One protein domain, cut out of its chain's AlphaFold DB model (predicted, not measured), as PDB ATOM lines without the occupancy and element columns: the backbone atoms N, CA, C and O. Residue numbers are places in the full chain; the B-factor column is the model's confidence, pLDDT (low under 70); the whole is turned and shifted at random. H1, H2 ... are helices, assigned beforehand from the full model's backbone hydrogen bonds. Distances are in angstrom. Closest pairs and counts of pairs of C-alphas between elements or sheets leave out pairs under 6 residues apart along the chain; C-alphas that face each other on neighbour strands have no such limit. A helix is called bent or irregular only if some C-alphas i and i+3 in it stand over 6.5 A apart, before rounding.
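This is residues 169 to 265 of the 438 residues of the protein "zf-4CXXC_R1 domain-containing protein" of Gonium pectorale (UniProt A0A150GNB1). Five short helices follow one another round a loosely closed ring, H1, H5, H6, H7 and H2, with H4 outside it near H1 and H5. A long link, residues 185 to 206, runs from H2 past one side of this ring to H3, which sits apart from the six other helices. The printed part has 97 residues with seven named helices, H1 to H7 in chain order, and no named strand; the class is all helix, and the helix packing is mostly crossed. The whole is compact, with a radius of gyration of the C-alphas of 12.6 A, and rounded, spanning 32 by 28 by 23 A.

H5, residues 233 to 242, is the longest helix by residues and the hub, touching three other helices. H1, residues 169 to 174, touches it at a shallow tilt of 14 degrees, the same way; their closest C-alphas, of Arg 173 and Ala 233, are 4.6 A apart. H4, residues 222 to 227, only just touches H5, with 3 pairs of C-alphas within 8 A, the closest those of Val 225 and Tyr 236 at 5.6 A. H6, residues 246 to 254, touches H5 about perpendicular at 81 degrees, with the C-alphas of Asp 235 and Gln 246 closest at 6.2 A. H6 and H7, residues 257 to 264, touch only at the corner by their link, where the C-alphas of Lys 253 and Gly 259 are closest at 5.4 A. H7 touches H2, residues 178 to 184, about perpendicular at 77 degrees; the closest C-alphas, of Ser 184 and Trp 261, are 6.4 A apart. H2 and H1 are close but not clearly touching, with the C-alphas of Leu 170 and Ala 178 closest at 6.7 A. H3, residues 207 to 212, touches no helix. In H1 to H6 every O i to N i+4 pair is within hydrogen-bond range; in H7 0 of 4 are, beside 3 of 5 O i to N i+3 pairs.

H1 begins at C-alpha 169, (131.807, 103.211, 131.734), and is 7.4 A long from first to last C-alpha. H2 measures 9.9 A, and H3 and H4 8.6 A each. H5 runs 14.3 A from C-alpha 233 at (125.654, 95.945, 133.551), and H6 12.4 A. H7 runs 14.1 A to C-alpha 264 at (142.838, 88.931, 123.384); it is irregular, but only just, with C-alphas 258 and 261 6.7 A apart.

The two C-alphas farthest apart, of Ala 183 and Gly 214, are 33.8 A apart. The printed part has no cut. The link from H2 to H3 is long, with 22 residues whose C-alphas lie 5 to 19 A from the mean of all C-alphas. The mean pLDDT of the printed part is 92.1, and residues 264 to 265 are under 70.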
ATOM      1  N   CYS A 169     133.072 103.646 132.318       92.25
ATOM      2  CA  CYS A 169     131.807 103.211 131.734       92.25
ATOM      3  C   CYS A 169     132.006 101.983 130.857       92.25
ATOM      4  O   CYS A 169     131.189 101.074 130.942       92.25
ATOM      5  N   LEU A 170     133.085 101.931 130.077       92.88
ATOM      6  CA  LEU A 170     133.388 100.776 129.241       92.88
ATOM      7  C   LEU A 170     133.581  99.512 130.100       92.88
ATOM      8  O   LEU A 170     132.899  98.508 129.891       92.88
ATOM      9  N   ARG A 171     134.355  99.625 131.186       93.31
ATOM     10  CA  ARG A 171     134.577  98.525 132.130       93.31
ATOM     11  C   ARG A 171     133.307  98.114 132.874       93.31
ATOM     12  O   ARG A 171     132.908  96.959 132.818       93.31
ATOM     13  N   ASN A 172     132.621  99.052 133.528       94.06
ATOM     14  CA  ASN A 172     131.483  98.707 134.391       94.06
ATOM     15  C   ASN A 172     130.197  98.396 133.611       94.06
ATOM     16  O   ASN A 172     129.362  97.629 134.090       94.06
ATOM     17  N   ARG A 173     129.979  99.023 132.445       94.25
ATOM     18  CA  ARG A 173     128.756  98.800 131.656       94.25
ATOM     19  C   ARG A 173     128.886  97.662 130.664       94.25
ATOM     20  O   ARG A 173     127.891  96.979 130.463       94.25
ATOM     21  N   HIS A 174     130.067  97.448 130.093       93.56
ATOM     22  CA  HIS A 174     130.252  96.469 129.019       93.56
ATOM     23  C   HIS A 174     131.209  95.328 129.379       93.56
ATOM     24  O   HIS A 174     131.198  94.308 128.695       93.56
ATOM     25  N   GLY A 175     131.972  95.452 130.473       93.12
ATOM     26  CA  GLY A 175     132.959  94.444 130.874       93.12
ATOM     27  C   GLY A 175     134.223  94.515 130.027       93.12
ATOM     28  O   GLY A 175     134.885  93.508 129.811       93.12
ATOM     29  N   GLU A 176     134.521  95.694 129.488       92.81
ATOM     30  CA  GLU A 176     135.544  95.882 128.471       92.81
ATOM     31  C   GLU A 176     136.638  96.801 128.981       92.81
ATOM     32  O   GLU A 176     136.364  97.867 129.541       92.81
ATOM     33  N   ASP A 177     137.884  96.378 128.797       92.25
ATOM     34  CA  ASP A 177     139.025  97.188 129.169       92.25
ATOM     35  C   ASP A 177     139.406  98.142 128.038       92.25
ATOM     36  O   ASP A 177     139.560  97.740 126.886       92.25
ATOM     37  N   ALA A 178     139.521  99.421 128.380       91.31
ATOM     38  CA  ALA A 178     139.772 100.463 127.405       91.31
ATOM     39  C   ALA A 178     141.225 100.461 126.903       91.31
ATOM     40  O   ALA A 178     141.461 100.996 125.827       91.31
ATOM     41  N   ASP A 179     142.195  99.953 127.672       90.25
ATOM     42  CA  ASP A 179     143.598  99.865 127.244       90.25
ATOM     43  C   ASP A 179     143.767  98.647 126.321       90.25
ATOM     44  O   ASP A 179     144.352  98.748 125.246       90.25
ATOM     45  N   ALA A 180     143.153  97.512 126.679       89.94
ATOM     46  CA  ALA A 180     143.143  96.312 125.839       89.94
ATOM     47  C   ALA A 180     142.429  96.537 124.498       89.94
ATOM     48  O   ALA A 180     142.861  96.042 123.459       89.94
ATOM     49  N   ALA A 181     141.326  97.282 124.515       89.31
ATOM     50  CA  ALA A 181     140.581  97.614 123.313       89.31
ATOM     51  C   ALA A 181     141.397  98.512 122.362       89.31
ATOM     52  O   ALA A 181     141.419  98.247 121.160       89.31
ATOM     53  N   GLU A 182     142.131  99.495 122.893       86.88
ATOM     54  CA  GLU A 182     143.011 100.374 122.111       86.88
ATOM     55  C   GLU A 182     144.180  99.590 121.508       86.88
ATOM     56  O   GLU A 182     144.429  99.680 120.307       86.88
ATOM     57  N   ALA A 183     144.820  98.729 122.305       88.50
ATOM     58  CA  ALA A 183     145.907  97.864 121.852       88.50
ATOM     59  C   ALA A 183     145.480  96.857 120.770       88.50
ATOM     60  O   ALA A 183     146.294  96.465 119.939       88.50
ATOM     61  N   SER A 184     144.211  96.431 120.767       87.38
ATOM     62  CA  SER A 184     143.728  95.417 119.823       87.38
ATOM     63  C   SER A 184     143.609  95.913 118.380       87.38
ATOM     64  O   SER A 184     143.616  95.095 117.463       87.38
ATOM     65  N   GLY A 185     143.403  97.219 118.163       86.81
ATOM     66  CA  GLY A 185     143.103  97.802 116.844       86.81
ATOM     67  C   GLY A 185     141.810  97.304 116.165       86.81
ATOM     68  O   GLY A 185     141.400  97.866 115.156       86.81
ATOM     69  N   ALA A 186     141.149  96.283 116.718       87.31
ATOM     70  CA  ALA A 186     139.965  95.613 116.176       87.31
ATOM     71  C   ALA A 186     138.723  95.785 117.072       87.31
ATOM     72  O   ALA A 186     137.724  95.074 116.923       87.31
ATOM     73  N   TRP A 187     138.785  96.693 118.049       89.69
ATOM     74  CA  TRP A 187     137.655  96.988 118.918       89.69
ATOM     75  C   TRP A 187     136.561  97.739 118.159       89.69
ATOM     76  O   TRP A 187     136.803  98.789 117.574       89.69
ATOM     77  N   VAL A 188     135.337  97.220 118.238       89.88
ATOM     78  CA  VAL A 188     134.135  97.856 117.680       89.88
ATOM     79  C   VAL A 188     133.320  98.453 118.817       89.88
ATOM     80  O   VAL A 188     133.137  97.801 119.847       89.88
ATOM     81  N   CYS A 189     132.773  99.653 118.656       90.31
ATOM     82  CA  CYS A 189     132.024 100.316 119.719       90.31
ATOM     83  C   CYS A 189     130.724  99.571 120.118       90.31
ATOM     84  O   CYS A 189     130.024  99.057 119.243       90.31
ATOM     85  N   PRO A 190     130.306  99.537 121.405       92.19
ATOM     86  CA  PRO A 190     129.065  98.871 121.819       92.19
ATOM     87  C   PRO A 190     127.795  99.371 121.121       92.19
ATOM     88  O   PRO A 190     126.834  98.619 121.001       92.19
ATOM     89  N   CYS A 191     127.762 100.626 120.667       90.38
ATOM     90  CA  CYS A 191     126.640 101.140 119.875       90.38
ATOM     91  C   CYS A 191     126.632 100.567 118.449       90.38
ATOM     92  O   CYS A 191     125.565 100.303 117.905       90.38
ATOM     93  N   CYS A 192     127.815 100.375 117.872       89.25
ATOM     94  CA  CYS A 192     128.066  99.969 116.493       89.25
ATOM     95  C   CYS A 192     127.841  98.463 116.304       89.25
ATOM     96  O   CYS A 192     127.405  98.016 115.253       89.25
ATOM     97  N   ARG A 193     128.050  97.675 117.365       90.19
ATOM     98  CA  ARG A 193     127.789  96.225 117.383       90.19
ATOM     99  C   ARG A 193     126.320  95.845 117.205       90.19
ATOM    100  O   ARG A 193     126.036  94.671 116.990       90.19
ATOM    101  N   GLY A 194     125.391  96.789 117.368       90.12
ATOM    102  CA  GLY A 194     123.961  96.496 117.352       90.12
ATOM    103  C   GLY A 194     123.570  95.620 118.539       90.12
ATOM    104  O   GLY A 194     123.587  96.095 119.671       90.12
ATOM    105  N   SER A 195     123.236  94.354 118.289       92.56
ATOM    106  CA  SER A 195     122.810  93.365 119.286       92.56
ATOM    107  C   SER A 195     123.824  92.224 119.422       92.56
ATOM    108  O   SER A 195     124.475  91.832 118.458       92.56
ATOM    109  N   CYS A 196     123.933  91.640 120.620       93.31
ATOM    110  CA  CYS A 196     124.717  90.420 120.857       93.31
ATOM    111  C   CYS A 196     123.869  89.135 120.878       93.31
ATOM    112  O   CYS A 196     124.345  88.105 121.365       93.31
ATOM    113  N   GLY A 197     122.614  89.192 120.419       93.38
ATOM    114  CA  GLY A 197     121.684  88.063 120.360       93.38
ATOM    115  C   GLY A 197     120.432  88.246 121.221       93.38
ATOM    116  O   GLY A 197     120.082  89.362 121.607       93.38
ATOM    117  N   ALA A 198     119.761  87.133 121.531       93.75
ATOM    118  CA  ALA A 198     118.508  87.121 122.289       93.75
ATOM    119  C   ALA A 198     118.611  87.911 123.609       93.75
ATOM    120  O   ALA A 198     119.636  87.875 124.301       93.75
ATOM    121  N   GLY A 199     117.556  88.665 123.930       92.19
ATOM    122  CA  GLY A 199     117.497  89.532 125.113       92.19
ATOM    123  C   GLY A 199     118.364  90.795 125.044       92.19
ATOM    124  O   GLY A 199     118.483  91.511 126.033       92.19
ATOM    125  N   CYS A 200     118.978  91.099 123.896       94.81
ATOM    126  CA  CYS A 200     119.741  92.322 123.677       94.81
ATOM    127  C   CYS A 200     119.199  93.050 122.440       94.81
ATOM    128  O   CYS A 200     119.351  92.564 121.327       94.81
ATOM    129  N   VAL A 201     118.580  94.220 122.611       92.06
ATOM    130  CA  VAL A 201     118.182  95.070 121.468       92.06
ATOM    131  C   VAL A 201     119.361  95.932 121.014       92.06
ATOM    132  O   VAL A 201     119.671  96.011 119.832       92.06
ATOM    133  N   THR A 202     120.059  96.543 121.974       92.25
ATOM    134  CA  THR A 202     121.308  97.274 121.747       92.25
ATOM    135  C   THR A 202     122.340  96.892 122.804       92.25
ATOM    136  O   THR A 202     122.055  96.893 124.005       92.25
ATOM    137  N   CYS A 203     123.561  96.593 122.365       93.19
ATOM    138  CA  CYS A 203     124.706  96.330 123.225       93.19
ATOM    139  C   CYS A 203     125.110  97.565 124.036       93.19
ATOM    140  O   CYS A 203     125.756  97.431 125.077       93.19
ATOM    141  N   CYS A 204     124.722  98.770 123.604       93.81
ATOM    142  CA  CYS A 204     124.984  99.997 124.336       93.81
ATOM    143  C   CYS A 204     123.870 100.316 125.342       93.81
ATOM    144  O   CYS A 204     122.724 100.596 125.003       93.81
ATOM    145  N   ASN A 205     124.244 100.363 126.618       92.38
ATOM    146  CA  ASN A 205     123.342 100.608 127.742       92.38
ATOM    147  C   ASN A 205     123.254 102.112 128.106       92.38
ATOM    148  O   ASN A 205     122.534 102.510 129.021       92.38
ATOM    149  N   CYS A 206     123.982 103.003 127.420       90.69
ATOM    150  CA  CYS A 206     123.931 104.426 127.756       90.69
ATOM    151  C   CYS A 206     122.515 105.009 127.555       90.69
ATOM    152  O   CYS A 206     121.739 104.538 126.722       90.69
ATOM    153  N   GLY A 207     122.178 106.048 128.328       90.38
ATOM    154  CA  GLY A 207     120.858 106.689 128.273       90.38
ATOM    155  C   GLY A 207     120.432 107.098 126.854       90.38
ATOM    156  O   GLY A 207     119.327 106.739 126.453       90.38
ATOM    157  N   PRO A 208     121.298 107.768 126.066       90.31
ATOM    158  CA  PRO A 208     120.990 108.116 124.678       90.31
ATOM    159  C   PRO A 208     120.684 106.914 123.772       90.31
ATOM    160  O   PRO A 208     119.703 106.957 123.034       90.31
ATOM    161  N   CYS A 209     121.472 105.833 123.844       90.81
ATOM    162  CA  CYS A 209     121.248 104.641 123.016       90.81
ATOM    163  C   CYS A 209     119.950 103.925 123.396       90.81
ATOM    164  O   CYS A 209     119.168 103.571 122.517       90.81
ATOM    165  N   ARG A 210     119.663 103.794 124.699       93.06
ATOM    166  CA  ARG A 210     118.398 103.210 125.167       93.06
ATOM    167  C   ARG A 210     117.193 104.055 124.770       93.06
ATOM    168  O   ARG A 210     116.227 103.500 124.266       93.06
ATOM    169  N   LYS A 211     117.283 105.384 124.892       93.81
ATOM    170  CA  LYS A 211     116.217 106.299 124.462       93.81
ATOM    171  C   LYS A 211     115.940 106.188 122.960       93.81
ATOM    172  O   LYS A 211     114.780 106.158 122.570       93.81
ATOM    173  N   ARG A 212     116.986 106.095 122.127       91.94
ATOM    174  CA  ARG A 212     116.842 105.890 120.674       91.94
ATOM    175  C   ARG A 212     116.169 104.555 120.347       91.94
ATOM    176  O   ARG A 212     115.394 104.493 119.407       91.94
ATOM    177  N   ALA A 213     116.432 103.526 121.144       90.56
ATOM    178  CA  ALA A 213     115.796 102.219 121.028       90.56
ATOM    179  C   ALA A 213     114.421 102.126 121.729       90.56
ATOM    180  O   ALA A 213     113.918 101.024 121.918       90.56
ATOM    181  N   GLY A 214     113.829 103.245 122.171       94.38
ATOM    182  CA  GLY A 214     112.514 103.257 122.831       94.38
ATOM    183  C   GLY A 214     112.492 102.670 124.248       94.38
ATOM    184  O   GLY A 214     111.425 102.424 124.799       94.38
ATOM    185  N   MET A 215     113.653 102.452 124.867       92.19
ATOM    186  CA  MET A 215     113.775 101.873 126.205       92.19
ATOM    187  C   MET A 215     114.031 102.944 127.273       92.19
ATOM    188  O   MET A 215     114.787 103.897 127.067       92.19
ATOM    189  N   ALA A 216     113.489 102.727 128.476       92.75
ATOM    190  CA  ALA A 216     113.810 103.542 129.651       92.75
ATOM    191  C   ALA A 216     115.324 103.509 129.948       92.75
ATOM    192  O   ALA A 216     115.955 102.477 129.711       92.75
ATOM    193  N   PRO A 217     115.944 104.585 130.461       93.50
ATOM    194  CA  PRO A 217     117.358 104.575 130.829       93.50
ATOM    195  C   PRO A 217     117.625 103.585 131.972       93.50
ATOM    196  O   PRO A 217     116.821 103.447 132.882       93.50
ATOM    197  N   THR A 218     118.784 102.925 131.963       91.25
ATOM    198  CA  THR A 218     119.108 101.870 132.946       91.25
ATOM    199  C   THR A 218     119.231 102.355 134.389       91.25
ATOM    200  O   THR A 218     119.064 101.570 135.308       91.25
ATOM    201  N   GLY A 219     119.554 103.631 134.618       90.44
ATOM    202  CA  GLY A 219     119.828 104.126 135.969       90.44
ATOM    203  C   GLY A 219     121.131 103.572 136.569       90.44
ATOM    204  O   GLY A 219     122.084 103.260 135.843       90.44
ATOM    205  N   GLN A 220     121.195 103.521 137.902       92.06
ATOM    206  CA  GLN A 220     122.357 103.076 138.685       92.06
ATOM    207  C   GLN A 220     122.170 101.625 139.152       92.06
ATOM    208  O   GLN A 220     121.701 101.395 140.255       92.06
ATOM    209  N   ILE A 221     122.574 100.653 138.332       94.88
ATOM    210  CA  ILE A 221     122.359  99.214 138.612       94.88
ATOM    211  C   ILE A 221     123.600  98.482 139.138       94.88
ATOM    212  O   ILE A 221     123.653  97.261 139.150       94.88
ATOM    213  N   LYS A 222     124.656  99.200 139.541       93.75
ATOM    214  CA  LYS A 222     125.931  98.558 139.913       93.75
ATOM    215  C   LYS A 222     125.781  97.585 141.095       93.75
ATOM    216  O   LYS A 222     126.463  96.566 141.111       93.75
ATOM    217  N   GLY A 223     124.926  97.913 142.066       95.50
ATOM    218  CA  GLY A 223     124.650  97.043 143.213       95.50
ATOM    219  C   GLY A 223     124.017  95.725 142.775       95.50
ATOM    220  O   GLY A 223     124.544  94.664 143.093       95.50
ATOM    221  N   ASP A 224     122.969  95.810 141.958       96.38
ATOM    222  CA  ASP A 224     122.214  94.649 141.480       96.38
ATOM    223  C   ASP A 224     123.058  93.746 140.573       96.38
ATOM    224  O   ASP A 224     123.007  92.524 140.682       96.38
ATOM    225  N   VAL A 225     123.910  94.347 139.735       96.69
ATOM    226  CA  VAL A 225     124.864  93.631 138.872       96.69
ATOM    227  C   VAL A 225     125.794  92.745 139.699       96.69
ATOM    228  O   VAL A 225     125.952  91.563 139.399       96.69
ATOM    229  N   LEU A 226     126.390  93.311 140.754       95.50
ATOM    230  CA  LEU A 226     127.305  92.579 141.627       95.50
ATOM    231  C   LEU A 226     126.565  91.528 142.463       95.50
ATOM    232  O   LEU A 226     127.066  90.416 142.607       95.50
ATOM    233  N   ALA A 227     125.371  91.853 142.965       96.44
ATOM    234  CA  ALA A 227     124.529  90.912 143.700       96.44
ATOM    235  C   ALA A 227     124.090  89.722 142.829       96.44
ATOM    236  O   ALA A 227     124.014  88.599 143.315       96.44
ATOM    237  N   GLY A 228     123.868  89.952 141.532       96.00
ATOM    238  CA  GLY A 228     123.550  88.914 140.555       96.00
ATOM    239  C   GLY A 228     124.749  88.079 140.090       96.00
ATOM    240  O   GLY A 228     124.562  87.172 139.285       96.00
ATOM    241  N   GLY A 229     125.973  88.373 140.544       96.00
ATOM    242  CA  GLY A 229     127.181  87.654 140.124       96.00
ATOM    243  C   GLY A 229     127.683  88.016 138.721       96.00
ATOM    244  O   GLY A 229     128.441  87.252 138.122       96.00
ATOM    245  N   TYR A 230     127.284  89.173 138.187       97.00
ATOM    246  CA  TYR A 230     127.745  89.675 136.892       97.00
ATOM    247  C   TYR A 230     128.867  90.695 137.080       97.00
ATOM    248  O   TYR A 230     128.931  91.426 138.069       97.00
ATOM    249  N   THR A 231     129.763  90.780 136.098       94.94
ATOM    250  CA  THR A 231     130.885  91.734 136.136       94.94
ATOM    251  C   THR A 231     130.524  93.084 135.525       94.94
ATOM    252  O   THR A 231     131.177  94.089 135.807       94.94
ATOM    253  N   ASN A 232     129.487  93.123 134.686       95.56
ATOM    254  CA  ASN A 232     129.079  94.316 133.963       95.56
ATOM    255  C   ASN A 232     127.560  94.411 133.787       95.56
ATOM    256  O   ASN A 232     126.840  93.413 133.764       95.56
ATOM    257  N   ALA A 233     127.081  95.648 133.650       96.50
ATOM    258  CA  ALA A 233     125.654  95.945 133.551       96.50
ATOM    259  C   ALA A 233     124.977  95.380 132.299       96.50
ATOM    260  O   ALA A 233     123.798  95.044 132.356       96.50
ATOM    261  N   HIS A 234     125.677  95.295 131.170       96.19
ATOM    262  CA  HIS A 234     125.115  94.714 129.957       96.19
ATOM    263  C   HIS A 234     124.751  93.240 130.175       96.19
ATOM    264  O   HIS A 234     123.617  92.855 129.911       96.19
ATOM    265  N   ASP A 235     125.679  92.439 130.696       96.81
ATOM    266  CA  ASP A 235     125.460  91.000 130.867       96.81
ATOM    267  C   ASP A 235     124.397  90.706 131.912       96.81
ATOM    268  O   ASP A 235     123.561  89.839 131.695       96.81
ATOM    269  N   TYR A 236     124.345  91.509 132.972       97.50
ATOM    270  CA  TYR A 236     123.250  91.451 133.929       97.50
ATOM    271  C   TYR A 236     121.882  91.671 133.269       97.50
ATOM    272  O   TYR A 236     120.979  90.864 133.450       97.50
ATOM    273  N   LEU A 237     121.719  92.727 132.464       96.19
ATOM    274  CA  LEU A 237     120.429  93.016 131.823       96.19
ATOM    275  C   LEU A 237     120.008  91.949 130.813       96.19
ATOM    276  O   LEU A 237     118.828  91.609 130.727       96.19
ATOM    277  N   VAL A 238     120.964  91.438 130.037       96.50
ATOM    278  CA  VAL A 238     120.678  90.351 129.102       96.50
ATOM    279  C   VAL A 238     120.322  89.087 129.880       96.50
ATOM    280  O   VAL A 238     119.321  88.460 129.556       96.50
ATOM    281  N   GLY A 239     121.058  88.770 130.948       96.62
ATOM    282  CA  GLY A 239     120.793  87.631 131.826       96.62
ATOM    283  C   GLY A 239     119.432  87.702 132.523       96.62
ATOM    284  O   GLY A 239     118.767  86.679 132.634       96.62
ATOM    285  N   LEU A 240     118.953  88.894 132.902       96.44
ATOM    286  CA  LEU A 240     117.579  89.075 133.399       96.44
ATOM    287  C   LEU A 240     116.522  88.686 132.359       96.44
ATOM    288  O   LEU A 240     115.449  88.221 132.724       96.44
ATOM    289  N   THR A 241     116.817  88.885 131.074       96.19
ATOM    290  CA  THR A 241     115.873  88.608 129.983       96.19
ATOM    291  C   THR A 241     115.975  87.163 129.491       96.19
ATOM    292  O   THR A 241     114.967  86.565 129.135       96.19
ATOM    293  N   THR A 242     117.182  86.589 129.446       96.44
ATOM    294  CA  THR A 242     117.429  85.249 128.884       96.44
ATOM    295  C   THR A 242     117.574  84.143 129.928       96.44
ATOM    296  O   THR A 242     117.559  82.970 129.566       96.44
ATOM    297  N   GLY A 243     117.761  84.482 131.205       96.50
ATOM    298  CA  GLY A 243     118.116  83.525 132.259       96.50
ATOM    299  C   GLY A 243     119.537  82.953 132.127       96.50
ATOM    300  O   GLY A 243     119.883  81.980 132.797       96.50
ATOM    301  N   GLU A 244     120.374  83.513 131.249       95.81
ATOM    302  CA  GLU A 244     121.746  83.051 131.035       95.81
ATOM    303  C   GLU A 244     122.713  83.648 132.060       95.81
ATOM    304  O   GLU A 244     122.617  84.814 132.424       95.81
ATOM    305  N   ASN A 245     123.709  82.863 132.473       95.75
ATOM    306  CA  ASN A 245     124.769  83.345 133.355       95.75
ATOM    307  C   ASN A 245     125.863  84.118 132.587       95.75
ATOM    308  O   ASN A 245     125.991  84.032 131.363       95.75
ATOM    309  N   GLN A 246     126.722  84.823 133.332       94.38
ATOM    310  CA  GLN A 246     127.856  85.595 132.801       94.38
ATOM    311  C   GLN A 246     128.746  84.791 131.830       94.38
ATOM    312  O   GLN A 246     129.208  85.326 130.819       94.38
ATOM    313  N   ALA A 247     128.993  83.508 132.116       93.81
ATOM    314  CA  ALA A 247     129.852  82.654 131.297       93.81
ATOM    315  C   ALA A 247     129.234  82.362 129.918       93.81
ATOM    316  O   ALA A 247     129.896  82.571 128.901       93.81
ATOM    317  N   LYS A 248     127.953  81.970 129.876       95.75
ATOM    318  CA  LYS A 248     127.212  81.729 128.627       95.75
ATOM    319  C   LYS A 248     127.123  82.989 127.775       95.75
ATOM    320  O   LYS A 248     127.371  82.943 126.572       95.75
ATOM    321  N   LEU A 249     126.854  84.135 128.402       95.12
ATOM    322  CA  LEU A 249     126.820  85.421 127.704       95.12
ATOM    323  C   LEU A 249     128.182  85.792 127.117       95.12
ATOM    324  O   LEU A 249     128.257  86.266 125.985       95.12
ATOM    325  N   THR A 250     129.266  85.526 127.844       93.19
ATOM    326  CA  THR A 250     130.627  85.745 127.338       93.19
ATOM    327  C   THR A 250     130.911  84.848 126.133       93.19
ATOM    328  O   THR A 250     131.390  85.333 125.112       93.19
ATOM    329  N   GLU A 251     130.560  83.562 126.199       93.19
ATOM    330  CA  GLU A 251     130.703  82.633 125.073       93.19
ATOM    331  C   GLU A 251     129.897  83.090 123.847       93.19
ATOM    332  O   GLU A 251     130.390  83.063 122.720       93.19
ATOM    333  N   ARG A 252     128.678  83.589 124.065       93.81
ATOM    334  CA  ARG A 252     127.820  84.135 123.010       93.81
ATOM    335  C   ARG A 252     128.446  85.351 122.335       93.81
ATOM    336  O   ARG A 252     128.474  85.417 121.110       93.81
ATOM    337  N   LYS A 253     128.997  86.287 123.114       93.88
ATOM    338  CA  LYS A 253     129.734  87.443 122.578       93.88
ATOM    339  C   LYS A 253     130.961  87.011 121.775       93.88
ATOM    340  O   LYS A 253     131.230  87.600 120.738       93.88
ATOM    341  N   LEU A 254     131.670  85.964 122.202       92.81
ATOM    342  CA  LEU A 254     132.843  85.433 121.492       92.81
ATOM    343  C   LEU A 254     132.512  84.808 120.128       92.81
ATOM    344  O   LEU A 254     133.407  84.712 119.288       92.81
ATOM    345  N   LYS A 255     131.260  84.387 119.910       93.75
ATOM    346  CA  LYS A 255     130.769  83.857 118.625       93.75
ATOM    347  C   LYS A 255     130.406  84.956 117.620       93.75
ATOM    348  O   LYS A 255     130.258  84.660 116.441       93.75
ATOM    349  N   GLN A 256     130.256  86.203 118.067       92.94
ATOM    350  CA  GLN A 256     129.952  87.333 117.187       92.94
ATOM    351  C   GLN A 256     131.173  87.712 116.332       92.94
ATOM    352  O   GLN A 256     132.305  87.495 116.773       92.94
ATOM    353  N   PRO A 257     130.989  88.337 115.152       90.69
ATOM    354  CA  PRO A 257     132.103  88.750 114.290       90.69
ATOM    355  C   PRO A 257     133.053  89.725 114.998       90.69
ATOM    356  O   PRO A 257     134.271  89.593 114.923       90.69
ATOM    357  N   TRP A 258     132.503  90.641 115.799       89.75
ATOM    358  CA  TRP A 258     133.276  91.542 116.655       89.75
ATOM    359  C   TRP A 258     133.804  90.865 117.931       89.75
ATOM    360  O   TRP A 258     134.557  91.472 118.681       89.75
ATOM    361  N   GLY A 259     133.440  89.617 118.222       89.12
ATOM    362  CA  GLY A 259     133.880  88.878 119.409       89.12
ATOM    363  C   GLY A 259     135.361  88.489 119.392       89.12
ATOM    364  O   GLY A 259     135.916  88.130 120.433       89.12
ATOM    365  N   ALA A 260     136.020  88.577 118.232       86.38
ATOM    366  CA  ALA A 260     137.424  88.213 118.061       86.38
ATOM    367  C   ALA A 260     138.363  89.002 118.991       86.38
ATOM    368  O   ALA A 260     139.244  88.400 119.607       86.38
ATOM    369  N   TRP A 261     138.136  90.309 119.173       86.38
ATOM    370  CA  TRP A 261     138.994  91.137 120.032       86.38
ATOM    371  C   TRP A 261     138.866  90.753 121.518       86.38
ATOM    372  O   TRP A 261     139.840  90.822 122.264       86.38
ATOM    373  N   MET A 262     137.703  90.253 121.963       83.88
ATOM    374  CA  MET A 262     137.512  89.850 123.363       83.88
ATOM    375  C   MET A 262     138.415  88.676 123.758       83.88
ATOM    376  O   MET A 262     138.804  88.582 124.923       83.88
ATOM    377  N   LYS A 263     138.802  87.803 122.813       79.75
ATOM    378  CA  LYS A 263     139.735  86.685 123.059       79.75
ATOM    379  C   LYS A 263     141.118  87.158 123.510       79.75
ATOM    380  O   LYS A 263     141.779  86.431 124.237       79.75
ATOM    381  N   GLN A 264     141.511  88.371 123.126       65.81
ATOM    382  CA  GLN A 264     142.838  88.931 123.384       65.81
ATOM    383  C   GLN A 264     142.970  89.544 124.789       65.81
ATOM    384  O   GLN A 264     144.058  89.946 125.184       65.81
ATOM    385  N   GLN A 265     141.884  89.610 125.573       66.38
ATOM    386  CA  GLN A 265     141.960  90.141 126.934       66.38
ATOM    387  C   GLN A 265     142.721  89.183 127.865       66.38
ATOM    388  O   GLN A 265     142.327  88.014 127.970       66.38
TER     389      GLN A 265